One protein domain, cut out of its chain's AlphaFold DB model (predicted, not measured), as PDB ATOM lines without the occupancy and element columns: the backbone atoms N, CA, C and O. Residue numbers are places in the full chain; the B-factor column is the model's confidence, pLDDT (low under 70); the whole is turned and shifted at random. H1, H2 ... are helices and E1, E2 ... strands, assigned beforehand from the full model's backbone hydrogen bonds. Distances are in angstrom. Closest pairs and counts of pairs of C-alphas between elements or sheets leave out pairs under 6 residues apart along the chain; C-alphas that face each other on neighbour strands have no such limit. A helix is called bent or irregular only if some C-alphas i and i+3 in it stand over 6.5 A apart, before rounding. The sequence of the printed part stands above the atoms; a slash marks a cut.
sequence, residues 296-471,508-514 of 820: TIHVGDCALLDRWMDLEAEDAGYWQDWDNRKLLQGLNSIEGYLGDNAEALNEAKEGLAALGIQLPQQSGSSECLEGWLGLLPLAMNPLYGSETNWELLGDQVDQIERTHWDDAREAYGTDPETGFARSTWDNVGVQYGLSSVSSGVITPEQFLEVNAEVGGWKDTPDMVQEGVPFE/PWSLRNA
ATOM      1  N   THR A 296     -83.359  45.281  -7.431       91.75
ATOM      2  CA  THR A 296     -83.519  46.457  -8.302       91.75
ATOM      3  C   THR A 296     -82.188  47.089  -8.727       91.75
ATOM      4  O   THR A 296     -82.122  47.717  -9.782       91.75
ATOM      5  N   ILE A 297     -81.112  46.895  -7.952       95.75
ATOM      6  CA  ILE A 297     -79.793  47.489  -8.194       95.75
ATOM      7  C   ILE A 297     -79.212  47.001  -9.528       95.75
ATOM      8  O   ILE A 297     -78.961  47.817 -10.416       95.75
ATOM      9  N   HIS A 298     -79.004  45.688  -9.673       95.25
ATOM     10  CA  HIS A 298     -78.388  45.109 -10.870       95.25
ATOM     11  C   HIS A 298     -79.403  44.917 -12.002       95.25
ATOM     12  O   HIS A 298     -79.066  45.126 -13.165       95.25
ATOM     13  N   VAL A 299     -80.668  44.625 -11.673       94.38
ATOM     14  CA  VAL A 299     -81.749  44.565 -12.667       94.38
ATOM     15  C   VAL A 299     -81.878  45.901 -13.391       94.38
ATOM     16  O   VAL A 299     -81.983  45.923 -14.614       94.38
ATOM     17  N   GLY A 300     -81.770  47.022 -12.669       95.62
ATOM     18  CA  GLY A 300     -81.783  48.359 -13.261       95.62
ATOM     19  C   GLY A 300     -80.636  48.641 -14.243       95.62
ATOM     20  O   GLY A 300     -80.726  49.608 -14.996       95.62
ATOM     21  N   ASP A 301     -79.583  47.818 -14.288       97.88
ATOM     22  CA  ASP A 301     -78.514  47.939 -15.286       97.88
ATOM     23  C   ASP A 301     -78.837  47.197 -16.595       97.88
ATOM     24  O   ASP A 301     -78.357  47.610 -17.652       97.88
ATOM     25  N   CYS A 302     -79.651  46.131 -16.550       96.94
ATOM     26  CA  CYS A 302     -79.888  45.216 -17.677       96.94
ATOM     27  C   CYS A 302     -80.266  45.955 -18.964       96.94
ATOM     28  O   CYS A 302     -79.557  45.869 -19.964       96.94
ATOM     29  N   ALA A 303     -81.340  46.747 -18.924       96.06
ATOM     30  CA  ALA A 303     -81.838  47.432 -20.113       96.06
ATOM     31  C   ALA A 303     -80.869  48.510 -20.629       96.06
ATOM     32  O   ALA A 303     -80.795  48.742 -21.836       96.06
ATOM     33  N   LEU A 304     -80.083  49.139 -19.744       97.75
ATOM     34  CA  LEU A 304     -79.065  50.114 -20.144       97.75
ATOM     35  C   LEU A 304     -77.906  49.442 -20.893       97.75
ATOM     36  O   LEU A 304     -77.439  49.988 -21.898       97.75
ATOM     37  N   LEU A 305     -77.477  48.267 -20.419       98.19
ATOM     38  CA  LEU A 305     -76.420  47.457 -21.026       98.19
ATOM     39  C   LEU A 305     -76.884  46.809 -22.337       98.19
ATOM     40  O   LEU A 305     -76.184  46.926 -23.340       98.19
ATOM     41  N   ASP A 306     -78.070  46.193 -22.366       96.19
ATOM     42  CA  ASP A 306     -78.633  45.595 -23.586       96.19
ATOM     43  C   ASP A 306     -78.805  46.630 -24.694       96.19
ATOM     44  O   ASP A 306     -78.453  46.378 -25.841       96.19
ATOM     45  N   ARG A 307     -79.278  47.831 -24.350       95.25
ATOM     46  CA  ARG A 307     -79.396  48.945 -25.297       95.25
ATOM     47  C   ARG A 307     -78.054  49.310 -25.915       95.25
ATOM     48  O   ARG A 307     -77.987  49.521 -27.122       95.25
ATOM     49  N   TRP A 308     -77.010  49.419 -25.094       97.00
ATOM     50  CA  TRP A 308     -75.671  49.753 -25.575       97.00
ATOM     51  C   TRP A 308     -75.133  48.657 -26.507       97.00
ATOM     52  O   TRP A 308     -74.727  48.957 -27.629       97.00
ATOM     53  N   MET A 309     -75.234  47.387 -26.100       96.62
ATOM     54  CA  MET A 309     -74.805  46.232 -26.902       96.62
ATOM     55  C   MET A 309     -75.591  46.086 -28.215       96.62
ATOM     56  O   MET A 309     -75.032  45.669 -29.231       96.62
ATOM     57  N   ASP A 310     -76.879  46.439 -28.216       93.69
ATOM     58  CA  ASP A 310     -77.746  46.331 -29.390       93.69
ATOM     59  C   ASP A 310     -77.584  47.496 -30.379       93.69
ATOM     60  O   ASP A 310     -77.774  47.294 -31.584       93.69
ATOM     61  N   LEU A 311     -77.301  48.713 -29.896       91.50
ATOM     62  CA  LEU A 311     -77.443  49.940 -30.692       91.50
ATOM     63  C   LEU A 311     -76.170  50.773 -30.854       91.50
ATOM     64  O   LEU A 311     -76.093  51.516 -31.833       91.50
ATOM     65  N   GLU A 312     -75.226  50.708 -29.916       93.62
ATOM     66  CA  GLU A 312     -74.158  51.715 -29.808       93.62
ATOM     67  C   GLU A 312     -72.748  51.142 -29.885       93.62
ATOM     68  O   GLU A 312     -71.889  51.796 -30.467       93.62
ATOM     69  N   ALA A 313     -72.533  49.917 -29.399       95.12
ATOM     70  CA  ALA A 313     -71.199  49.335 -29.337       95.12
ATOM     71  C   ALA A 313     -70.466  49.346 -30.700       95.12
ATOM     72  O   ALA A 313     -70.953  48.799 -31.696       95.12
ATOM     73  N   GLU A 314     -69.257  49.914 -30.734       92.44
ATOM     74  CA  GLU A 314     -68.419  50.066 -31.926       92.44
ATOM     75  C   GLU A 314     -68.077  48.701 -32.547       92.44
ATOM     76  O   GLU A 314     -68.158  48.522 -33.768       92.44
ATOM     77  N   ASP A 315     -67.734  47.712 -31.711       91.50
ATOM     78  CA  ASP A 315     -67.565  46.311 -32.118       91.50
ATOM     79  C   ASP A 315     -68.871  45.526 -31.954       91.50
ATOM     80  O   ASP A 315     -68.971  44.571 -31.180       91.50
ATOM     81  N   ALA A 316     -69.896  45.932 -32.706       88.06
ATOM     82  CA  ALA A 316     -71.195  45.266 -32.696       88.06
ATOM     83  C   ALA A 316     -71.079  43.748 -32.938       88.06
ATOM     84  O   ALA A 316     -71.841  42.978 -32.373       88.06
ATOM     85  N   GLY A 317     -70.110  43.286 -33.741       92.06
ATOM     86  CA  GLY A 317     -69.924  41.857 -34.005       92.06
ATOM     87  C   GLY A 317     -69.592  41.046 -32.750       92.06
ATOM     88  O   GLY A 317     -70.056  39.916 -32.633       92.06
ATOM     89  N   TYR A 318     -68.834  41.625 -31.817       95.38
ATOM     90  CA  TYR A 318     -68.492  40.995 -30.544       95.38
ATOM     91  C   TYR A 318     -69.711  40.857 -29.618       95.38
ATOM     92  O   TYR A 318     -69.897  39.807 -29.012       95.38
ATOM     93  N   TRP A 319     -70.570  41.877 -29.546       95.56
ATOM     94  CA  TRP A 319     -71.734  41.903 -28.641       95.56
ATOM     95  C   TRP A 319     -73.018  41.290 -29.223       95.56
ATOM     96  O   TRP A 319     -73.989  41.052 -28.500       95.56
ATOM     97  N   GLN A 320     -73.036  41.030 -30.533       92.81
ATOM     98  CA  GLN A 320     -74.067  40.215 -31.181       92.81
ATOM     99  C   GLN A 320     -73.857  38.712 -30.953       92.81
ATOM    100  O   GLN A 320     -74.789  37.949 -31.162       92.81
ATOM    101  N   ASP A 321     -72.669  38.294 -30.512       95.69
ATOM    102  CA  ASP A 321     -72.462  36.973 -29.920       95.69
ATOM    103  C   ASP A 321     -72.926  37.020 -28.460       95.69
ATOM    104  O   ASP A 321     -72.303  37.664 -27.608       95.69
ATOM    105  N   TRP A 322     -74.064  36.384 -28.183       96.81
ATOM    106  CA  TRP A 322     -74.707  36.467 -26.877       96.81
ATOM    107  C   TRP A 322     -73.878  35.841 -25.760       96.81
ATOM    108  O   TRP A 322     -74.016  36.275 -24.618       96.81
ATOM    109  N   ASP A 323     -72.944  34.935 -26.058       97.44
ATOM    110  CA  ASP A 323     -72.046  34.361 -25.046       97.44
ATOM    111  C   ASP A 323     -71.118  35.423 -24.419       97.44
ATOM    112  O   ASP A 323     -70.605  35.221 -23.316       97.44
ATOM    113  N   ASN A 324     -70.925  36.573 -25.079       97.62
ATOM    114  CA  ASN A 324     -70.109  37.674 -24.560       97.62
ATOM    115  C   ASN A 324     -70.887  38.632 -23.642       97.62
ATOM    116  O   ASN A 324     -70.261  39.384 -22.896       97.62
ATOM    117  N   ARG A 325     -72.228  38.635 -23.642       97.50
ATOM    118  CA  ARG A 325     -73.012  39.641 -22.887       97.50
ATOM    119  C   ARG A 325     -72.881  39.510 -21.370       97.50
ATOM    120  O   ARG A 325     -72.797  40.527 -20.675       97.50
ATOM    121  N   LYS A 326     -72.732  38.284 -20.864       96.69
ATOM    122  CA  LYS A 326     -72.428  38.010 -19.450       96.69
ATOM    123  C   LYS A 326     -71.154  38.689 -18.938       96.69
ATOM    124  O   LYS A 326     -71.056  38.953 -17.750       96.69
ATOM    125  N   LEU A 327     -70.217  39.072 -19.815       97.75
ATOM    126  CA  LEU A 327     -69.011  39.827 -19.431       97.75
ATOM    127  C   LEU A 327     -69.313  41.232 -18.885       97.75
ATOM    128  O   LEU A 327     -68.439  41.846 -18.265       97.75
ATOM    129  N   LEU A 328     -70.515  41.756 -19.154       98.06
ATOM    130  CA  LEU A 328     -71.025  43.012 -18.602       98.06
ATOM    131  C   LEU A 328     -72.221  42.788 -17.675       98.06
ATOM    132  O   LEU A 328     -72.326  43.452 -16.647       98.06
ATOM    133  N   GLN A 329     -73.128  41.884 -18.050       97.88
ATOM    134  CA  GLN A 329     -74.357  41.619 -17.300       97.88
ATOM    135  C   GLN A 329     -74.127  40.766 -16.050       97.88
ATOM    136  O   GLN A 329     -74.940  40.834 -15.132       97.88
ATOM    137  N   GLY A 330     -73.068  39.952 -16.011       97.31
ATOM    138  CA  GLY A 330     -72.791  38.946 -14.979       97.31
ATOM    139  C   GLY A 330     -73.757  37.755 -14.973       97.31
ATOM    140  O   GLY A 330     -73.326  36.620 -14.781       97.31
ATOM    141  N   LEU A 331     -75.040  38.016 -15.228       97.44
ATOM    142  CA  LEU A 331     -76.091  37.025 -15.441       97.44
ATOM    143  C   LEU A 331     -75.819  36.173 -16.685       97.44
ATOM    144  O   LEU A 331     -75.090  36.597 -17.590       97.44
ATOM    145  N   ASN A 332     -76.425  34.988 -16.747       97.81
ATOM    146  CA  ASN A 332     -76.216  34.071 -17.850       97.81
ATOM    147  C   ASN A 332     -76.735  34.636 -19.179       97.81
ATOM    148  O   ASN A 332     -77.759  35.325 -19.260       97.81
ATOM    149  N   SER A 333     -76.019  34.296 -20.245       97.88
ATOM    150  CA  SER A 333     -76.363  34.622 -21.621       97.88
ATOM    151  C   SER A 333     -75.900  33.499 -22.544       97.88
ATOM    152  O   SER A 333     -74.813  32.946 -22.356       97.88
ATOM    153  N   ILE A 334     -76.750  33.128 -23.504       97.81
ATOM    154  CA  ILE A 334     -76.566  31.937 -24.340       97.81
ATOM    155  C   ILE A 334     -76.827  32.288 -25.805       97.81
ATOM    156  O   ILE A 334     -77.954  32.602 -26.204       97.81
ATOM    157  N   GLU A 335     -75.791  32.170 -26.633       97.81
ATOM    158  CA  GLU A 335     -75.920  32.232 -28.088       97.81
ATOM    159  C   GLU A 335     -76.706  31.028 -28.632       97.81
ATOM    160  O   GLU A 335     -76.474  29.871 -28.274       97.81
ATOM    161  N   GLY A 336     -77.658  31.286 -29.532       96.56
ATOM    162  CA  GLY A 336     -78.518  30.262 -30.128       96.56
ATOM    163  C   GLY A 336     -79.743  29.868 -29.297       96.56
ATOM    164  O   GLY A 336     -80.562  29.091 -29.793       96.56
ATOM    165  N   TYR A 337     -79.895  30.385 -28.073       96.62
ATOM    166  CA  TYR A 337     -81.108  30.227 -27.268       96.62
ATOM    167  C   TYR A 337     -82.061  31.402 -27.508       96.62
ATOM    168  O   TYR A 337     -81.684  32.552 -27.309       96.62
ATOM    169  N   LEU A 338     -83.305  31.128 -27.896       95.75
ATOM    170  CA  LEU A 338     -84.359  32.139 -28.004       95.75
ATOM    171  C   LEU A 338     -85.496  31.744 -27.064       95.75
ATOM    172  O   LEU A 338     -86.125  30.710 -27.279       95.75
ATOM    173  N   GLY A 339     -85.715  32.546 -26.023       94.12
ATOM    174  CA  GLY A 339     -86.900  32.439 -25.179       94.12
ATOM    175  C   GLY A 339     -88.055  33.269 -25.736       94.12
ATOM    176  O   GLY A 339     -87.938  33.917 -26.784       94.12
ATOM    177  N   ASP A 340     -89.175  33.263 -25.019       94.00
ATOM    178  CA  ASP A 340     -90.410  33.928 -25.441       94.00
ATOM    179  C   ASP A 340     -90.202  35.433 -25.697       94.00
ATOM    180  O   ASP A 340     -90.748  35.983 -26.661       94.00
ATOM    181  N   ASN A 341     -89.384  36.114 -24.882       95.19
ATOM    182  CA  ASN A 341     -89.137  37.546 -25.051       95.19
ATOM    183  C   ASN A 341     -88.241  37.818 -26.261       95.19
ATOM    184  O   ASN A 341     -88.548  38.713 -27.056       95.19
ATOM    185  N   ALA A 342     -87.159  37.058 -26.450       95.75
ATOM    186  CA  ALA A 342     -86.313  37.194 -27.634       95.75
ATOM    187  C   ALA A 342     -87.090  36.924 -28.937       95.75
ATOM    188  O   ALA A 342     -86.951  37.689 -29.901       95.75
ATOM    189  N   GLU A 343     -87.951  35.901 -28.964       95.38
ATOM    190  CA  GLU A 343     -88.827  35.612 -30.104       95.38
ATOM    191  C   GLU A 343     -89.808  36.764 -30.371       95.38
ATOM    192  O   GLU A 343     -89.871  37.277 -31.494       95.38
ATOM    193  N   ALA A 344     -90.503  37.255 -29.340       93.00
ATOM    194  CA  ALA A 344     -91.435  38.375 -29.469       93.00
ATOM    195  C   ALA A 344     -90.749  39.664 -29.962       93.00
ATOM    196  O   ALA A 344     -91.308  40.411 -30.776       93.00
ATOM    197  N   LEU A 345     -89.519  39.935 -29.510       93.81
ATOM    198  CA  LEU A 345     -88.728  41.061 -30.006       93.81
ATOM    199  C   LEU A 345     -88.353  40.895 -31.479       93.81
ATOM    200  O   LEU A 345     -88.413  41.874 -32.229       93.81
ATOM    201  N   ASN A 346     -87.989  39.688 -31.907       94.25
ATOM    202  CA  ASN A 346     -87.687  39.403 -33.307       94.25
ATOM    203  C   ASN A 346     -88.906  39.646 -34.202       94.25
ATOM    204  O   ASN A 346     -88.812  40.394 -35.182       94.25
ATOM    205  N   GLU A 347     -90.080  39.144 -33.810       91.31
ATOM    206  CA  GLU A 347     -91.339  39.404 -34.516       91.31
ATOM    207  C   GLU A 347     -91.663  40.907 -34.596       91.31
ATOM    208  O   GLU A 347     -92.028  41.430 -35.659       91.31
ATOM    209  N   ALA A 348     -91.485  41.642 -33.494       89.50
ATOM    210  CA  ALA A 348     -91.688  43.087 -33.474       89.50
ATOM    211  C   ALA A 348     -90.733  43.806 -34.447       89.50
ATOM    212  O   ALA A 348     -91.170  44.662 -35.226       89.50
ATOM    213  N   LYS A 349     -89.448  43.429 -34.462       91.44
ATOM    214  CA  LYS A 349     -88.426  43.975 -35.370       91.44
ATOM    215  C   LYS A 349     -88.730  43.655 -36.841       91.44
ATOM    216  O   LYS A 349     -88.559  44.525 -37.698       91.44
ATOM    217  N   GLU A 350     -89.248  42.468 -37.155       89.62
ATOM    218  CA  GLU A 350     -89.735  42.138 -38.504       89.62
ATOM    219  C   GLU A 350     -90.908  43.037 -38.930       89.62
ATOM    220  O   GLU A 350     -90.961  43.524 -40.065       89.62
ATOM    221  N   GLY A 351     -91.829  43.330 -38.007       84.50
ATOM    222  CA  GLY A 351     -92.910  44.288 -38.235       84.50
ATOM    223  C   GLY A 351     -92.400  45.701 -38.549       84.50
ATOM    224  O   GLY A 351     -92.918  46.372 -39.448       84.50
ATOM    225  N   LEU A 352     -91.350  46.148 -37.856       85.38
ATOM    226  CA  LEU A 352     -90.699  47.444 -38.090       85.38
ATOM    227  C   LEU A 352     -89.965  47.507 -39.435       85.38
ATOM    228  O   LEU A 352     -89.975  48.557 -40.085       85.38
ATOM    229  N   ALA A 353     -89.420  46.385 -39.912       87.56
ATOM    230  CA  ALA A 353     -88.800  46.299 -41.233       87.56
ATOM    231  C   ALA A 353     -89.778  46.692 -42.354       87.56
ATOM    232  O   ALA A 353     -89.380  47.349 -43.322       87.56
ATOM    233  N   ALA A 354     -91.075  46.395 -42.194       82.25
ATOM    234  CA  ALA A 354     -92.123  46.822 -43.124       82.25
ATOM    235  C   ALA A 354     -92.351  48.350 -43.149       82.25
ATOM    236  O   ALA A 354     -92.927  48.872 -44.107       82.25
ATOM    237  N   LEU A 355     -91.889  49.072 -42.125       78.25
ATOM    238  CA  LEU A 355     -91.899  50.537 -42.032       78.25
ATOM    239  C   LEU A 355     -90.569  51.173 -42.475       78.25
ATOM    240  O   LEU A 355     -90.434  52.393 -42.420       78.25
ATOM    241  N   GLY A 356     -89.606  50.372 -42.944       82.62
ATOM    242  CA  GLY A 356     -88.279  50.836 -43.362       82.62
ATOM    243  C   GLY A 356     -87.259  50.949 -42.226       82.62
ATOM    244  O   GLY A 356     -86.155  51.431 -42.466       82.62
ATOM    245  N   ILE A 357     -87.598  50.487 -41.019       84.81
ATOM    246  CA  ILE A 357     -86.718  50.489 -39.846       84.81
ATOM    247  C   ILE A 357     -86.060  49.109 -39.747       84.81
ATOM    248  O   ILE A 357     -86.746  48.114 -39.549       84.81
ATOM    249  N   GLN A 358     -84.743  49.037 -39.929       86.94
ATOM    250  CA  GLN A 358     -83.984  47.783 -39.879       86.94
ATOM    251  C   GLN A 358     -83.187  47.732 -38.576       86.94
ATOM    252  O   GLN A 358     -82.352  48.604 -38.349       86.94
ATOM    253  N   LEU A 359     -83.443  46.721 -37.747       86.75
ATOM    254  CA  LEU A 359     -82.740  46.473 -36.485       86.75
ATOM    255  C   LEU A 359     -82.145  45.054 -36.494       86.75
ATOM    256  O   LEU A 359     -82.742  44.171 -37.121       86.75
ATOM    257  N   PRO A 360     -81.002  44.814 -35.821       86.94
ATOM    258  CA  PRO A 360     -80.444  43.473 -35.660       86.94
ATOM    259  C   PRO A 360     -81.441  42.531 -34.975       86.94
ATOM    260  O   PRO A 360     -82.087  42.906 -33.994       86.94
ATOM    261  N   GLN A 361     -81.580  41.322 -35.514       91.25
ATOM    262  CA  GLN A 361     -82.373  40.253 -34.902       91.25
ATOM    263  C   GLN A 361     -81.570  39.605 -33.773       91.25
ATOM    264  O   GLN A 361     -80.350  39.513 -33.877       91.25
ATOM    265  N   GLN A 362     -82.262  39.134 -32.741       93.50
ATOM    266  CA  GLN A 362     -81.661  38.331 -31.685       93.50
ATOM    267  C   GLN A 362     -81.264  36.963 -32.246       93.50
ATOM    268  O   GLN A 362     -82.073  36.308 -32.911       93.50
ATOM    269  N   SER A 363     -80.025  36.551 -31.984       95.31
ATOM    270  CA  SER A 363     -79.502  35.208 -32.258       95.31
ATOM    271  C   SER A 363     -79.353  34.356 -30.995       95.31
ATOM    272  O   SER A 363     -79.249  33.137 -31.102       95.31
ATOM    273  N   GLY A 364     -79.405  34.983 -29.822       97.25
ATOM    274  CA  GLY A 364     -79.402  34.370 -28.502       97.25
ATOM    275  C   GLY A 364     -80.249  35.182 -27.520       97.25
ATOM    276  O   GLY A 364     -80.996  36.077 -27.933       97.25
ATOM    277  N   SER A 365     -80.116  34.883 -26.228       97.62
ATOM    278  CA  SER A 365     -80.787  35.626 -25.158       97.62
ATOM    279  C   SER A 365     -79.975  35.637 -23.855       97.62
ATOM    280  O   SER A 365     -78.894  35.049 -23.769       97.62
ATOM    281  N   SER A 366     -80.474  36.349 -22.846       97.69
ATOM    282  CA  SER A 366     -79.902  36.432 -21.495       97.69
ATOM    283  C   SER A 366     -81.004  36.436 -20.443       97.69
ATOM    284  O   SER A 366     -82.148  36.769 -20.755       97.69
ATOM    285  N   GLU A 367     -80.658  36.165 -19.185       96.81
ATOM    286  CA  GLU A 367     -81.601  36.347 -18.073       96.81
ATOM    287  C   GLU A 367     -82.096  37.798 -17.954       96.81
ATOM    288  O   GLU A 367     -83.238  38.027 -17.564       96.81
ATOM    289  N   CYS A 368     -81.276  38.796 -18.320       96.31
ATOM    290  CA  CYS A 368     -81.716  40.195 -18.387       96.31
ATOM    291  C   CYS A 368     -82.936  40.358 -19.309       96.31
ATOM    292  O   CYS A 368     -83.869  41.093 -18.980       96.31
ATOM    293  N   LEU A 369     -82.943  39.658 -20.447       96.00
ATOM    294  CA  LEU A 369     -84.015  39.738 -21.434       96.00
ATOM    295  C   LEU A 369     -85.189  38.804 -21.102       96.00
ATOM    296  O   LEU A 369     -86.338  39.240 -21.130       96.00
ATOM    297  N   GLU A 370     -84.936  37.535 -20.792       96.12
ATOM    298  CA  GLU A 370     -86.016  36.572 -20.539       96.12
ATOM    299  C   GLU A 370     -86.651  36.757 -19.156       96.12
ATOM    300  O   GLU A 370     -87.872  36.694 -19.028       96.12
ATOM    301  N   GLY A 371     -85.851  37.067 -18.135       92.25
ATOM    302  CA  GLY A 371     -86.308  37.160 -16.751       92.25
ATOM    303  C   GLY A 371     -86.796  38.543 -16.313       92.25
ATOM    304  O   GLY A 371     -87.694  38.635 -15.478       92.25
ATOM    305  N   TRP A 372     -86.234  39.631 -16.855       92.81
ATOM    306  CA  TRP A 372     -86.430  40.977 -16.283       92.81
ATOM    307  C   TRP A 372     -87.111  41.998 -17.205       92.81
ATOM    308  O   TRP A 372     -87.458  43.099 -16.753       92.81
ATOM    309  N   LEU A 373     -87.357  41.656 -18.475       92.56
ATOM    310  CA  LEU A 373     -88.072  42.533 -19.401       92.56
ATOM    311  C   LEU A 373     -89.483  42.845 -18.870       92.56
ATOM    312  O   LEU A 373     -90.285  41.958 -18.601       92.56
ATOM    313  N   GLY A 374     -89.795  44.134 -18.715       90.62
ATOM    314  CA  GLY A 374     -91.079  44.615 -18.187       90.62
ATOM    315  C   GLY A 374     -91.119  44.781 -16.665       90.62
ATOM    316  O   GLY A 374     -91.764  45.708 -16.179       90.62
ATOM    317  N   LEU A 375     -90.354  43.991 -15.906       91.12
ATOM    318  CA  LEU A 375     -90.232  44.174 -14.453       91.12
ATOM    319  C   LEU A 375     -89.427  45.427 -14.090       91.12
ATOM    320  O   LEU A 375     -89.753  46.111 -13.122       91.12
ATOM    321  N   LEU A 376     -88.417  45.776 -14.893       90.50
ATOM    322  CA  LEU A 376     -87.671  47.024 -14.721       90.50
ATOM    323  C   LEU A 376     -88.576  48.267 -14.806       90.50
ATOM    324  O   LEU A 376     -88.616  49.031 -13.838       90.50
ATOM    325  N   PRO A 377     -89.328  48.499 -15.903       92.81
ATOM    326  CA  PRO A 377     -90.204  49.661 -15.964       92.81
ATOM    327  C   PRO A 377     -91.360  49.575 -14.957       92.81
ATOM    328  O   PRO A 377     -91.766  50.617 -14.459       92.81
ATOM    329  N   LEU A 378     -91.817  48.381 -14.550       91.69
ATOM    330  CA  LEU A 378     -92.772  48.223 -13.439       91.69
ATOM    331  C   LEU A 378     -92.228  48.755 -12.107       91.69
ATOM    332  O   LEU A 378     -92.961  49.376 -11.342       91.69
ATOM    333  N   ALA A 379     -90.947  48.526 -11.822       90.75
ATOM    334  CA  ALA A 379     -90.332  49.020 -10.598       90.75
ATOM    335  C   ALA A 379     -90.071  50.535 -10.647       90.75
ATOM    336  O   ALA A 379     -90.189  51.198  -9.617       90.75
ATOM    337  N   MET A 380     -89.704  51.073 -11.818       91.12
ATOM    338  CA  MET A 380     -89.108  52.411 -11.935       91.12
ATOM    339  C   MET A 380     -90.012  53.481 -12.558       91.12
ATOM    340  O   MET A 380     -89.907  54.640 -12.160       91.12
ATOM    341  N   ASN A 381     -90.865  53.136 -13.527       94.00
ATOM    342  CA  ASN A 381     -91.624  54.115 -14.305       94.00
ATOM    343  C   ASN A 381     -93.053  54.286 -13.765       94.00
ATOM    344  O   ASN A 381     -93.870  53.382 -13.926       94.00
ATOM    345  N   PRO A 382     -93.423  55.476 -13.249       93.50
ATOM    346  CA  PRO A 382     -94.721  55.721 -12.616       93.50
ATOM    347  C   PRO A 382     -95.912  55.670 -13.584       93.50
ATOM    348  O   PRO A 382     -97.059  55.774 -13.151       93.50
ATOM    349  N   LEU A 383     -95.658  55.574 -14.890       91.06
ATOM    350  CA  LEU A 383     -96.679  55.458 -15.928       91.06
ATOM    351  C   LEU A 383     -96.856  54.013 -16.409       91.06
ATOM    352  O   LEU A 383     -97.905  53.689 -16.973       91.06
ATOM    353  N   TYR A 384     -95.866  53.153 -16.163       90.12
ATOM    354  CA  TYR A 384     -95.859  51.779 -16.630       90.12
ATOM    355  C   TYR A 384     -96.711  50.868 -15.742       90.12
ATOM    356  O   TYR A 384     -96.950  51.126 -14.565       90.12
ATOM    357  N   GLY A 385     -97.147  49.759 -16.334       82.62
ATOM    358  CA  GLY A 385     -97.819  48.688 -15.623       82.62
ATOM    359  C   GLY A 385     -99.320  48.909 -15.494       82.62
ATOM    360  O   GLY A 385     -99.855  50.022 -15.553       82.62
ATOM    361  N   SER A 386    -100.014  47.792 -15.339       76.88
ATOM    362  CA  SER A 386    -101.433  47.750 -15.035       76.88
ATOM    363  C   SER A 386    -101.693  46.545 -14.155       76.88
ATOM    364  O   SER A 386    -101.330  45.434 -14.530       76.88
ATOM    365  N   GLU A 387    -102.364  46.759 -13.034       84.25
ATOM    366  CA  GLU A 387    -102.927  45.672 -12.247       84.25
ATOM    367  C   GLU A 387    -104.351  45.388 -12.735       84.25
ATOM    368  O   GLU A 387    -105.143  46.310 -12.956       84.25
ATOM    369  N   THR A 388    -104.688  44.109 -12.912       83.00
ATOM    370  CA  THR A 388    -105.989  43.680 -13.457       83.00
ATOM    371  C   THR A 388    -107.144  44.256 -12.641       83.00
ATOM    372  O   THR A 388    -108.152  44.685 -13.193       83.00
ATOM    373  N   ASN A 389    -106.986  44.314 -11.319       91.94
ATOM    374  CA  ASN A 389    -108.029  44.791 -10.418       91.94
ATOM    375  C   ASN A 389    -108.228  46.317 -10.446       91.94
ATOM    376  O   ASN A 389    -109.256  46.804  -9.973       91.94
ATOM    377  N   TRP A 390    -107.305  47.096 -11.022       92.38
ATOM    378  CA  TRP A 390    -107.452  48.554 -11.096       92.38
ATOM    379  C   TRP A 390    -108.604  49.008 -11.994       92.38
ATOM    380  O   TRP A 390    -109.061  50.142 -11.860       92.38
ATOM    381  N   GLU A 391    -109.153  48.138 -12.846       91.12
ATOM    382  CA  GLU A 391    -110.390  48.442 -13.578       91.12
ATOM    383  C   GLU A 391    -111.554  48.808 -12.638       91.12
ATOM    384  O   GLU A 391    -112.401  49.631 -12.986       91.12
ATOM    385  N   LEU A 392    -111.548  48.272 -11.410       92.94
ATOM    386  CA  LEU A 392    -112.539  48.557 -10.369       92.94
ATOM    387  C   LEU A 392    -112.457  49.994  -9.836       92.94
ATOM    388  O   LEU A 392    -113.397  50.463  -9.193       92.94
ATOM    389  N   LEU A 393    -111.343  50.687 -10.077       93.75
ATOM    390  CA  LEU A 393    -111.094  52.052  -9.617       93.75
ATOM    391  C   LEU A 393    -111.541  53.112 -10.631       93.75
ATOM    392  O   LEU A 393    -111.744  54.272 -10.255       93.75
ATOM    393  N   GLY A 394    -111.714  52.732 -11.901       91.56
ATOM    394  CA  GLY A 394    -111.983  53.669 -12.993       91.56
ATOM    395  C   GLY A 394    -110.923  54.773 -13.062       91.56
ATOM    396  O   GLY A 394    -109.733  54.516 -12.891       91.56
ATOM    397  N   ASP A 395    -111.358  56.021 -13.241       92.12
ATOM    398  CA  ASP A 395    -110.475  57.192 -13.379       92.12
ATOM    399  C   ASP A 395    -109.596  57.468 -12.137       92.12
ATOM    400  O   ASP A 395    -108.659  58.262 -12.200       92.12
ATOM    401  N   GLN A 396    -109.865  56.835 -10.985       93.50
ATOM    402  CA  GLN A 396    -109.014  56.991  -9.800       93.50
ATOM    403  C   GLN A 396    -107.600  56.422 -10.021       93.50
ATOM    404  O   GLN A 396    -106.666  56.880  -9.368       93.50
ATOM    405  N   VAL A 397    -107.424  55.477 -10.953       91.19
ATOM    406  CA  VAL A 397    -106.123  54.858 -11.275       91.19
ATOM    407  C   VAL A 397    -105.066  55.869 -11.743       91.19
ATOM    408  O   VAL A 397    -103.868  55.605 -11.650       91.19
ATOM    409  N   ASP A 398    -105.491  57.041 -12.219       89.44
ATOM    410  CA  ASP A 398    -104.602  58.128 -12.645       89.44
ATOM    411  C   ASP A 398    -103.935  58.854 -11.458       89.44
ATOM    412  O   ASP A 398    -103.068  59.702 -11.657       89.44
ATOM    413  N   GLN A 399    -104.342  58.546 -10.219       89.50
ATOM    414  CA  GLN A 399    -103.764  59.100  -8.987       89.50
ATOM    415  C   GLN A 399    -102.643  58.228  -8.405       89.50
ATOM    416  O   GLN A 399    -101.983  58.659  -7.463       89.50
ATOM    417  N   ILE A 400    -102.463  57.010  -8.923       90.44
ATOM    418  CA  ILE A 400    -101.480  56.043  -8.427       90.44
ATOM    419  C   ILE A 400    -100.122  56.356  -9.058       90.44
ATOM    420  O   ILE A 400    -100.013  56.431 -10.283       90.44
ATOM    421  N   GLU A 401     -99.087  56.502  -8.232       91.62
ATOM    422  CA  GLU A 401     -97.702  56.524  -8.697       91.62
ATOM    423  C   GLU A 401     -97.239  55.071  -8.856       91.62
ATOM    424  O   GLU A 401     -97.018  54.357  -7.888       91.62
ATOM    425  N   ARG A 402     -97.128  54.590 -10.095       91.50
ATOM    426  CA  ARG A 402     -96.991  53.151 -10.372       91.50
ATOM    427  C   ARG A 402     -95.545  52.676 -10.269       91.50
ATOM    428  O   ARG A 402     -94.936  52.329 -11.271       91.50
ATOM    429  N   THR A 403     -94.970  52.713  -9.073       92.25
ATOM    430  CA  THR A 403     -93.587  52.275  -8.845       92.25
ATOM    431  C   THR A 403     -93.478  51.393  -7.614       92.25
ATOM    432  O   THR A 403     -94.302  51.461  -6.702       92.25
ATOM    433  N   HIS A 404     -92.410  50.599  -7.546       91.56
ATOM    434  CA  HIS A 404     -92.084  49.882  -6.315       91.56
ATOM    435  C   HIS A 404     -91.841  50.849  -5.144       91.56
ATOM    436  O   HIS A 404     -92.235  50.580  -4.008       91.56
ATOM    437  N   TRP A 405     -91.201  51.983  -5.432       92.56
ATOM    438  CA  TRP A 405     -90.886  53.005  -4.439       92.56
ATOM    439  C   TRP A 405     -92.154  53.546  -3.781       92.56
ATOM    440  O   TRP A 405     -92.170  53.769  -2.572       92.56
ATOM    441  N   ASP A 406     -93.217  53.727  -4.570       93.31
ATOM    442  CA  ASP A 406     -94.510  54.180  -4.072       93.31
ATOM    443  C   ASP A 406     -95.238  53.116  -3.253       93.31
ATOM    444  O   ASP A 406     -95.807  53.417  -2.200       93.31
ATOM    445  N   ASP A 407     -95.168  51.858  -3.695       93.06
ATOM    446  CA  ASP A 407     -95.826  50.754  -3.001       93.06
ATOM    447  C   ASP A 407     -95.361  50.647  -1.536       93.06
ATOM    448  O   ASP A 407     -96.163  50.397  -0.636       93.06
ATOM    449  N   ALA A 408     -94.085  50.938  -1.270       93.19
ATOM    450  CA  ALA A 408     -93.526  51.041   0.080       93.19
ATOM    451  C   ALA A 408     -93.062  52.468   0.430       93.19
ATOM    452  O   ALA A 408     -92.023  52.652   1.079       93.19
ATOM    453  N   ARG A 409     -93.814  53.499   0.006       92.88
ATOM    454  CA  ARG A 409     -93.476  54.922   0.216       92.88
ATOM    455  C   ARG A 409     -93.192  55.259   1.679       92.88
ATOM    456  O   ARG A 409     -92.439  56.190   1.953       92.88
ATOM    457  N   GLU A 410     -93.764  54.533   2.636       90.62
ATOM    458  CA  GLU A 410     -93.469  54.715   4.058       90.62
ATOM    459  C   GLU A 410     -92.010  54.438   4.432       90.62
ATOM    460  O   GLU A 410     -91.505  55.044   5.377       90.62
ATOM    461  N   ALA A 411     -91.347  53.547   3.696       93.12
ATOM    462  CA  ALA A 411     -89.952  53.196   3.881       93.12
ATOM    463  C   ALA A 411     -89.096  54.133   3.035       93.12
ATOM    464  O   ALA A 411     -88.295  54.893   3.565       93.12
ATOM    465  N   TYR A 412     -89.326  54.185   1.726       94.69
ATOM    466  CA  TYR A 412     -88.518  55.010   0.826       94.69
ATOM    467  C   TYR A 412     -88.619  56.516   1.128       94.69
ATOM    468  O   TYR A 412     -87.655  57.270   0.979       94.69
ATOM    469  N   GLY A 413     -89.768  56.959   1.633       94.81
ATOM    470  CA  GLY A 413     -90.081  58.357   1.878       94.81
ATOM    471  C   GLY A 413     -90.473  59.102   0.603       94.81
ATOM    472  O   GLY A 413     -90.344  58.614  -0.517       94.81
ATOM    473  N   THR A 414     -90.953  60.329   0.787       95.31
ATOM    474  CA  THR A 414     -91.359  61.218  -0.308       95.31
ATOM    475  C   THR A 414     -90.338  62.327  -0.494       95.31
ATOM    476  O   THR A 414     -89.846  62.921   0.478       95.31
ATOM    477  N   ASP A 415     -90.034  62.641  -1.745       94.50
ATOM    478  CA  ASP A 415     -89.282  63.835  -2.081       94.50
ATOM    479  C   ASP A 415     -90.178  65.086  -1.984       94.50
ATOM    480  O   ASP A 415     -91.160  65.191  -2.717       94.50
ATOM    481  N   PRO A 416     -89.900  66.053  -1.083       94.25
ATOM    482  CA  PRO A 416     -90.738  67.236  -0.931       94.25
ATOM    483  C   PRO A 416     -90.682  68.180  -2.137       94.25
ATOM    484  O   PRO A 416     -91.528  69.072  -2.218       94.25
ATOM    485  N   GLU A 417     -89.697  68.041  -3.032       93.44
ATOM    486  CA  GLU A 417     -89.604  68.871  -4.236       93.44
ATOM    487  C   GLU A 417     -90.518  68.357  -5.350       93.44
ATOM    488  O   GLU A 417     -91.259  69.143  -5.946       93.44
ATOM    489  N   THR A 418     -90.506  67.046  -5.598       93.06
ATOM    490  CA  THR A 418     -91.268  66.420  -6.687       93.06
ATOM    491  C   THR A 418     -92.623  65.860  -6.249       93.06
ATOM    492  O   THR A 418     -93.562  65.838  -7.043       93.06
ATOM    493  N   GLY A 419     -92.758  65.444  -4.987       93.12
ATOM    494  CA  GLY A 419     -93.931  64.752  -4.449       93.12
ATOM    495  C   GLY A 419     -93.964  63.242  -4.715       93.12
ATOM    496  O   GLY A 419     -94.892  62.590  -4.240       93.12
ATOM    497  N   PHE A 420     -92.971  62.704  -5.428       94.56
ATOM    498  CA  PHE A 420     -92.842  61.279  -5.745       94.56
ATOM    499  C   PHE A 420     -92.110  60.520  -4.632       94.56
ATOM    500  O   PHE A 420     -91.430  61.121  -3.785       94.56
ATOM    501  N   ALA A 421     -92.248  59.196  -4.616       94.88
ATOM    502  CA  ALA A 421     -91.443  58.345  -3.756       94.88
ATOM    503  C   ALA A 421     -89.958  58.411  -4.155       94.88
ATOM    504  O   ALA A 421     -89.598  58.564  -5.324       94.88
ATOM    505  N   ARG A 422     -89.071  58.345  -3.158       96.00
ATOM    506  CA  ARG A 422     -87.622  58.405  -3.389       96.00
ATOM    507  C   ARG A 422     -87.101  57.069  -3.921       96.00
ATOM    508  O   ARG A 422     -87.500  56.017  -3.440       96.00
ATOM    509  N   SER A 423     -86.144  57.115  -4.843       94.81
ATOM    510  CA  SER A 423     -85.472  55.922  -5.373       94.81
ATOM    511  C   SER A 423     -84.115  55.693  -4.703       94.81
ATOM    512  O   SER A 423     -83.356  56.636  -4.455       94.81
ATOM    513  N   THR A 424     -83.789  54.429  -4.434       96.31
ATOM    514  CA  THR A 424     -82.462  54.005  -3.960       96.31
ATOM    515  C   THR A 424     -81.492  53.702  -5.101       96.31
ATOM    516  O   THR A 424     -80.306  53.500  -4.837       96.31
ATOM    517  N   TRP A 425     -81.962  53.667  -6.354       97.44
ATOM    518  CA  TRP A 425     -81.145  53.232  -7.484       97.44
ATOM    519  C   TRP A 425     -80.009  54.217  -7.779       97.44
ATOM    520  O   TRP A 425     -80.231  55.404  -8.017       97.44
ATOM    521  N   ASP A 426     -78.782  53.705  -7.786       98.12
ATOM    522  CA  ASP A 426     -77.557  54.462  -8.022       98.12
ATOM    523  C   ASP A 426     -76.660  53.703  -8.995       98.12
ATOM    524  O   ASP A 426     -76.541  52.476  -8.926       98.12
ATOM    525  N   ASN A 427     -75.976  54.425  -9.878       98.44
ATOM    526  CA  ASN A 427     -74.870  53.849 -10.637       98.44
ATOM    527  C   ASN A 427     -73.638  54.758 -10.732       98.44
ATOM    528  O   ASN A 427     -72.787  54.572 -11.606       98.44
ATOM    529  N   VAL A 428     -73.503  55.726  -9.823       98.75
ATOM    530  CA  VAL A 428     -72.340  56.619  -9.778       98.75
ATOM    531  C   VAL A 428     -71.107  55.832  -9.338       98.75
ATOM    532  O   VAL A 428     -71.092  55.204  -8.284       98.75
ATOM    533  N   GLY A 429     -70.043  55.896 -10.141       98.56
ATOM    534  CA  GLY A 429     -68.774  55.217  -9.864       98.56
ATOM    535  C   GLY A 429     -68.756  53.716 -10.175       98.56
ATOM    536  O   GLY A 429     -67.710  53.085 -10.006       98.56
ATOM    537  N   VAL A 430     -69.868  53.150 -10.650       98.75
ATOM    538  CA  VAL A 430     -69.962  51.746 -11.071       98.75
ATOM    539  C   VAL A 430     -69.249  51.563 -12.406       98.75
ATOM    540  O   VAL A 430     -69.539  52.263 -13.373       98.75
ATOM    541  N   GLN A 431     -68.320  50.611 -12.449       98.56
ATOM    542  CA  GLN A 431     -67.489  50.319 -13.613       98.56
ATOM    543  C   GLN A 431     -67.958  49.026 -14.286       98.56
ATOM    544  O   GLN A 431     -67.509  47.942 -13.920       98.56
ATOM    545  N   TYR A 432     -68.860  49.125 -15.263       98.62
ATOM    546  CA  TYR A 432     -69.360  47.947 -15.977       98.62
ATOM    547  C   TYR A 432     -68.220  47.264 -16.747       98.62
ATOM    548  O   TYR A 432     -67.480  47.933 -17.470       98.62
ATOM    549  N   GLY A 433     -68.058  45.949 -16.560       97.50
ATOM    550  CA  GLY A 433     -66.982  45.157 -17.171       97.50
ATOM    551  C   GLY A 433     -65.613  45.270 -16.489       97.50
ATOM    552  O   GLY A 433     -64.601  44.972 -17.127       97.50
ATOM    553  N   LEU A 434     -65.543  45.713 -15.225       98.56
ATOM    554  CA  LEU A 434     -64.273  45.860 -14.499       98.56
ATOM    555  C   LEU A 434     -63.513  44.533 -14.384       98.56
ATOM    556  O   LEU A 434     -62.327  44.483 -14.702       98.56
ATOM    557  N   SER A 435     -64.199  43.469 -13.964       97.44
ATOM    558  CA  SER A 435     -63.646  42.112 -13.895       97.44
ATOM    559  C   SER A 435     -63.050  41.707 -15.249       97.44
ATOM    560  O   SER A 435     -61.847  41.453 -15.355       97.44
ATOM    561  N   SER A 436     -63.844  41.828 -16.316       97.50
ATOM    562  CA  SER A 436     -63.466  41.501 -17.693       97.50
ATOM    563  C   SER A 436     -62.262  42.287 -18.230       97.50
ATOM    564  O   SER A 436     -61.431  41.714 -18.938       97.50
ATOM    565  N   VAL A 437     -62.133  43.589 -17.937       98.31
ATOM    566  CA  VAL A 437     -60.951  44.361 -18.376       98.31
ATOM    567  C   VAL A 437     -59.728  44.025 -17.524       98.31
ATOM    568  O   VAL A 437     -58.615  43.971 -18.046       98.31
ATOM    569  N   SER A 438     -59.931  43.742 -16.231       97.62
ATOM    570  CA  SER A 438     -58.844  43.414 -15.305       97.62
ATOM    571  C   SER A 438     -58.152  42.091 -15.628       97.62
ATOM    572  O   SER A 438     -56.957  41.948 -15.378       97.62
ATOM    573  N   SER A 439     -58.874  41.157 -16.248       96.19
ATOM    574  CA  SER A 439     -58.359  39.876 -16.737       96.19
ATOM    575  C   SER A 439     -58.018  39.881 -18.234       96.19
ATOM    576  O   SER A 439     -57.713  38.832 -18.806       96.19
ATOM    577  N   GLY A 440     -58.113  41.038 -18.902       96.62
ATOM    578  CA  GLY A 440     -57.811  41.195 -20.327       96.62
ATOM    579  C   GLY A 440     -58.776  40.480 -21.283       96.62
ATOM    580  O   GLY A 440     -58.403  40.220 -22.428       96.62
ATOM    581  N   VAL A 441     -59.989  40.145 -20.830       96.75
ATOM    582  CA  VAL A 441     -61.032  39.503 -21.651       96.75
ATOM    583  C   VAL A 441     -61.674  40.514 -22.602       96.75
ATOM    584  O   VAL A 441     -61.843  40.208 -23.781       96.75
ATOM    585  N   ILE A 442     -61.957  41.729 -22.117       97.56
ATOM    586  CA  ILE A 442     -62.331  42.875 -22.961       97.56
ATOM    587  C   ILE A 442     -61.174  43.866 -23.066       97.56
ATOM    588  O   ILE A 442     -60.298  43.944 -22.201       97.56
ATOM    589  N   THR A 443     -61.167  44.647 -24.142       97.75
ATOM    590  CA  THR A 443     -60.138  45.667 -24.358       97.75
ATOM    591  C   THR A 443     -60.362  46.898 -23.472       97.75
ATOM    592  O   THR A 443     -61.503  47.230 -23.138       97.75
ATOM    593  N   PRO A 444     -59.290  47.641 -23.133       98.19
ATOM    594  CA  PRO A 444     -59.407  48.949 -22.495       98.19
ATOM    595  C   PRO A 444     -60.332  49.919 -23.235       98.19
ATOM    596  O   PRO A 444     -61.022  50.714 -22.604       98.19
ATOM    597  N   GLU A 445     -60.335  49.876 -24.566       97.62
ATOM    598  CA  GLU A 445     -61.184  50.722 -25.400       97.62
ATOM    599  C   GLU A 445     -62.668  50.384 -25.204       97.62
ATOM    600  O   GLU A 445     -63.424  51.283 -24.845       97.62
ATOM    601  N   GLN A 446     -63.053  49.103 -25.297       97.94
ATOM    602  CA  GLN A 446     -64.428  48.650 -25.023       97.94
ATOM    603  C   GLN A 446     -64.880  49.016 -23.601       97.94
ATOM    604  O   GLN A 446     -66.009  49.454 -23.397       97.94
ATOM    605  N   PHE A 447     -63.997  48.878 -22.606       98.62
ATOM    606  CA  PHE A 447     -64.304  49.236 -21.219       98.62
ATOM    607  C   PHE A 447     -64.558  50.743 -21.033       98.62
ATOM    608  O   PHE A 447     -65.460  51.145 -20.292       98.62
ATOM    609  N   LEU A 448     -63.767  51.597 -21.688       98.62
ATOM    610  CA  LEU A 448     -63.959  53.049 -21.640       98.62
ATOM    611  C   LEU A 448     -65.202  53.494 -22.413       98.62
ATOM    612  O   LEU A 448     -65.840  54.465 -22.014       98.62
ATOM    613  N   GLU A 449     -65.520  52.806 -23.504       98.25
ATOM    614  CA  GLU A 449     -66.685  53.051 -24.348       98.25
ATOM    615  C   GLU A 449     -67.988  52.770 -23.593       98.25
ATOM    616  O   GLU A 449     -68.750  53.705 -23.343       98.25
ATOM    617  N   VAL A 450     -68.184  51.536 -23.105       98.44
ATOM    618  CA  VAL A 450     -69.406  51.161 -22.372       98.44
ATOM    619  C   VAL A 450     -69.651  52.093 -21.188       98.44
ATOM    620  O   VAL A 450     -70.763  52.563 -20.974       98.44
ATOM    621  N   ASN A 451     -68.604  52.445 -20.436       98.75
ATOM    622  CA  ASN A 451     -68.770  53.304 -19.269       98.75
ATOM    623  C   ASN A 451     -68.995  54.782 -19.617       98.75
ATOM    624  O   ASN A 451     -69.514  55.509 -18.767       98.75
ATOM    625  N   ALA A 452     -68.628  55.226 -20.822       98.62
ATOM    626  CA  ALA A 452     -68.927  56.566 -21.313       98.62
ATOM    627  C   ALA A 452     -70.338  56.685 -21.905       98.62
ATOM    628  O   ALA A 452     -70.929  57.760 -21.833       98.62
ATOM    629  N   GLU A 453     -70.874  55.618 -22.492       98.50
ATOM    630  CA  GLU A 453     -72.157  55.646 -23.206       98.50
ATOM    631  C   GLU A 453     -73.334  55.164 -22.355       98.50
ATOM    632  O   GLU A 453     -74.456  55.654 -22.505       98.50
ATOM    633  N   VAL A 454     -73.084  54.264 -21.402       98.31
ATOM    634  CA  VAL A 454     -74.089  53.795 -20.447       98.31
ATOM    635  C   VAL A 454     -74.241  54.808 -19.311       98.31
ATOM    636  O   VAL A 454     -73.402  54.907 -18.413       98.31
ATOM    637  N   GLY A 455     -75.337  55.570 -19.362       97.38
ATOM    638  CA  GLY A 455     -75.744  56.508 -18.316       97.38
ATOM    639  C   GLY A 455     -76.579  55.852 -17.216       97.38
ATOM    640  O   GLY A 455     -76.371  54.697 -16.857       97.38
ATOM    641  N   GLY A 456     -77.516  56.607 -16.652       97.81
ATOM    642  CA  GLY A 456     -78.516  56.125 -15.697       97.81
ATOM    643  C   GLY A 456     -79.952  56.374 -16.161       97.81
ATOM    644  O   GLY A 456     -80.195  56.714 -17.315       97.81
ATOM    645  N   TRP A 457     -80.908  56.249 -15.250       97.75
ATOM    646  CA  TRP A 457     -82.320  56.566 -15.456       97.75
ATOM    647  C   TRP A 457     -82.645  58.025 -15.117       97.75
ATOM    648  O   TRP A 457     -82.030  58.633 -14.236       97.75
ATOM    649  N   LYS A 458     -83.621  58.597 -15.821       97.25
ATOM    650  CA  LYS A 458     -84.217  59.893 -15.473       97.25
ATOM    651  C   LYS A 458     -84.899  59.824 -14.111       97.25
ATOM    652  O   LYS A 458     -85.315  58.752 -13.679       97.25
ATOM    653  N   ASP A 459     -85.067  60.978 -13.478       93.94
ATOM    654  CA  ASP A 459     -85.869  61.072 -12.262       93.94
ATOM    655  C   ASP A 459     -87.332  60.712 -12.562       93.94
ATOM    656  O   ASP A 459     -87.851  61.004 -13.644       93.94
ATOM    657  N   THR A 460     -88.011  60.100 -11.589       93.00
ATOM    658  CA  THR A 460     -89.392  59.598 -11.697       93.00
ATOM    659  C   THR A 460     -90.373  60.580 -12.371       93.00
ATOM    660  O   THR A 460     -91.105  60.152 -13.264       93.00
ATOM    661  N   PRO A 461     -90.383  61.897 -12.057       93.81
ATOM    662  CA  PRO A 461     -91.302  62.853 -12.694       93.81
ATOM    663  C   PRO A 461     -91.035  63.112 -14.185       93.81
ATOM    664  O   PRO A 461     -91.922  63.601 -14.885       93.81
ATOM    665  N   ASP A 462     -89.820  62.830 -14.656       95.56
ATOM    666  CA  ASP A 462     -89.379  63.061 -16.034       95.56
ATOM    667  C   ASP A 462     -89.498  61.803 -16.912       95.56
ATOM    668  O   ASP A 462     -89.242  61.856 -18.125       95.56
ATOM    669  N   MET A 463     -89.881  60.670 -16.316       95.56
ATOM    670  CA  MET A 463     -90.144  59.437 -17.046       95.56
ATOM    671  C   MET A 463     -91.413  59.547 -17.896       95.56
ATOM    672  O   MET A 463     -92.372  60.258 -17.593       95.56
ATOM    673  N   VAL A 464     -91.404  58.838 -19.018       93.81
ATOM    674  CA  VAL A 464     -92.479  58.803 -20.003       93.81
ATOM    675  C   VAL A 464     -92.858  57.362 -20.302       93.81
ATOM    676  O   VAL A 464     -92.030  56.461 -20.245       93.81
ATOM    677  N   GLN A 465     -94.109  57.154 -20.701       92.81
ATOM    678  CA  GLN A 465     -94.603  55.844 -21.111       92.81
ATOM    679  C   GLN A 465     -93.756  55.237 -22.249       92.81
ATOM    680  O   GLN A 465     -93.533  55.908 -23.269       92.81
ATOM    681  N   GLU A 466     -93.343  53.976 -22.098       91.62
ATOM    682  CA  GLU A 466     -92.536  53.184 -23.033       91.62
ATOM    683  C   GLU A 466     -93.230  52.945 -24.392       91.62
ATOM    684  O   GLU A 466     -94.369  53.344 -24.639       91.62
ATOM    685  N   GLY A 467     -92.502  52.359 -25.348       91.62
ATOM    686  CA  GLY A 467     -93.011  51.939 -26.659       91.62
ATOM    687  C   GLY A 467     -93.327  50.440 -26.744       91.62
ATOM    688  O   GLY A 467     -93.526  49.755 -25.749       91.62
ATOM    689  N   VAL A 468     -93.360  49.909 -27.965       90.50
ATOM    690  CA  VAL A 468     -93.410  48.462 -28.247       90.50
ATOM    691  C   VAL A 468     -92.119  47.803 -27.716       90.50
ATOM    692  O   VAL A 468     -91.057  48.390 -27.930       90.50
ATOM    693  N   PRO A 469     -92.159  46.609 -27.086       89.44
ATOM    694  CA  PRO A 469     -93.285  45.668 -26.984       89.44
ATOM    695  C   PRO A 469     -94.222  45.890 -25.792       89.44
ATOM    696  O   PRO A 469     -95.223  45.192 -25.676       89.44
ATOM    697  N   PHE A 470     -93.935  46.860 -24.930       88.44
ATOM    698  CA  PHE A 470     -94.680  47.062 -23.691       88.44
ATOM    699  C   PHE A 470     -96.120  47.540 -23.887       88.44
ATOM    700  O   PHE A 470     -96.998  47.265 -23.074       88.44
ATOM    701  N   GLU A 471     -96.379  48.227 -24.996       88.81
ATOM    702  CA  GLU A 471     -97.724  48.562 -25.441       88.81
ATOM    703  C   GLU A 471     -97.987  48.056 -26.851       88.81
ATOM    704  O   GLU A 471     -97.093  47.941 -27.692       88.81
ATOM    705  N   PRO A 508     -87.860  48.506 -26.376       93.50
ATOM    706  CA  PRO A 508     -87.736  47.393 -25.429       93.50
ATOM    707  C   PRO A 508     -86.743  47.666 -24.296       93.50
ATOM    708  O   PRO A 508     -86.765  46.976 -23.285       93.50
ATOM    709  N   TRP A 509     -85.894  48.683 -24.441       94.50
ATOM    710  CA  TRP A 509     -84.861  49.018 -23.463       94.50
ATOM    711  C   TRP A 509     -85.266  50.143 -22.504       94.50
ATOM    712  O   TRP A 509     -84.456  50.580 -21.692       94.50
ATOM    713  N   SER A 510     -86.488  50.671 -22.622       94.69
ATOM    714  CA  SER A 510     -86.910  51.893 -21.918       94.69
ATOM    715  C   SER A 510     -85.960  53.083 -22.159       94.69
ATOM    716  O   SER A 510     -85.794  53.959 -21.313       94.69
ATOM    717  N   LEU A 511     -85.329  53.152 -23.334       94.62
ATOM    718  CA  LEU A 511     -84.325  54.136 -23.738       94.62
ATOM    719  C   LEU A 511     -84.832  55.580 -23.608       94.62
ATOM    720  O   LEU A 511     -84.050  56.502 -23.381       94.62
ATOM    721  N   ARG A 512     -86.149  55.801 -23.720       94.19
ATOM    722  CA  ARG A 512     -86.762  57.125 -23.542       94.19
ATOM    723  C   ARG A 512     -86.697  57.612 -22.097       94.19
ATOM    724  O   ARG A 512     -86.816  58.821 -21.879       94.19
ATOM    725  N   ASN A 513     -86.482  56.701 -21.154       96.75
ATOM    726  CA  ASN A 513     -86.317  56.951 -19.727       96.75
ATOM    727  C   ASN A 513     -84.844  56.932 -19.289       96.75
ATOM    728  O   ASN A 513     -84.560  57.253 -18.140       96.75
ATOM    729  N   ALA A 514     -83.904  56.637 -20.193       97.06
ATOM    730  CA  ALA A 514     -82.470  56.685 -19.924       97.06
ATOM    731  C   ALA A 514     -81.872  58.090 -20.143       97.06
ATOM    732  O   ALA A 514     -82.341  58.888 -20.964       97.06
TER     733      ALA A 514
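AT A GLANCE: This is residues 296 to 471 and 508 to 514 of the 820 residues of an uncharacterized protein of Ornithinimicrobium sp. H23M54 (UniProt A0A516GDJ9). A body of short helices and loops is built round the longest helix, H1, with H3, H5 and H6 packed on parts of it and H4 and a small two-stranded sheet, E1 and E2, near H5. H7 lies at one far end and H10 with H11 at the other, the long link of residues 413 to 433 runs along one side, and residues 351 to 356 and 391 to 396 stick out. The printed part has 183 residues with eleven named helices and two named strands, in the order H1 H2 H3 E1 H4 E2 H5 H6 H7 H8 H9 H10 H11; the sheet E1 - E2 is antiparallel. The class is mostly helix, with under half of the residues in named elements. The whole is compact, with a radius of gyration of the C-alphas of 17.7 A and spans of 51 by 41 by 26 A.

HOW THE PARTS SIT: H1, residues 296 to 311, is the hub, and is only just irregular: C-alphas 300 and 303 are 6.9 A apart. H2, residues 316 to 319, touches it only at the corner, closest at the C-alphas of Met 309 and Trp 319, 5.6 A. With residues 301 to 305 alone H1 touches H3, residues 326 to 329, closest at the C-alphas of Cys 302 and Gln 329, 6.6 A. E1, residues 333 to 335, and E2, residues 364 to 366, are antiparallel at 176 degrees, with N 334 and O 365 within hydrogen-bond range at 2.9 A. H5, residues 367 to 372, touches H1 at a steep tilt of 47 degrees, opposite ways, closest at the C-alphas of Cys 302 and Cys 368, 5.4 A. H4, residues 340 to 353, touches H5 with residues 340 to 342 alone, about perpendicular at 77 degrees, closest at the C-alphas of Asn 341 and Glu 370, 5.6 A. H6, residues 375 to 380, touches H1, only just about perpendicular at 72 degrees, closest at the C-alphas of Gly 300 and Leu 376, 6.2 A. H7, residues 388 to 399, touches no helix and is irregular: C-alphas 392 and 395 are 9.4 A apart. H8, residues 404 to 407, touches H6, closest at the C-alphas of Ala 379 and His 404, 4.7 A; H9, residues 409 to 412, is close to H8 but not clearly touching, at 6.1 A between the C-alphas of Trp 405 and Tyr 412. H10, residues 434 to 438, and H11, residues 444 to 453, only just touch, with 3 pairs of C-alphas within 8 A, the closest those of Val 437 and Pro 444, 6.4 A. Every O i to N i+4 pair is within hydrogen-bond range in H4, H5, H6, H10 and H11, against 8 of 12 in H1 and 0 of 8 in H7, where 7 of 9 O i to N i+3 pairs are; H2, H3, H8 and H9 are too short for an O i to N i+4 pair.

IN THESE COORDINATES: H1 begins at C-alpha 296, (-83.519, 46.457, -8.302), and is 23.5 A long; H4 is 20.1 A, H7 16.2 A and H11 14.4 A. H11 ends at C-alpha 453, (-72.157, 55.646, -23.206).

THE WHOLE: The C-alphas of Leu 392 and Gly 440 are the two farthest apart, 56.1 A. Residues 472 to 507 are not printed, with 10.1 A from C-alpha 471 to C-alpha 508 across the cut. The link H9 to H10 is long, with 21 residues. The mean pLDDT of the printed part is 93.9, and no printed residue is under 70.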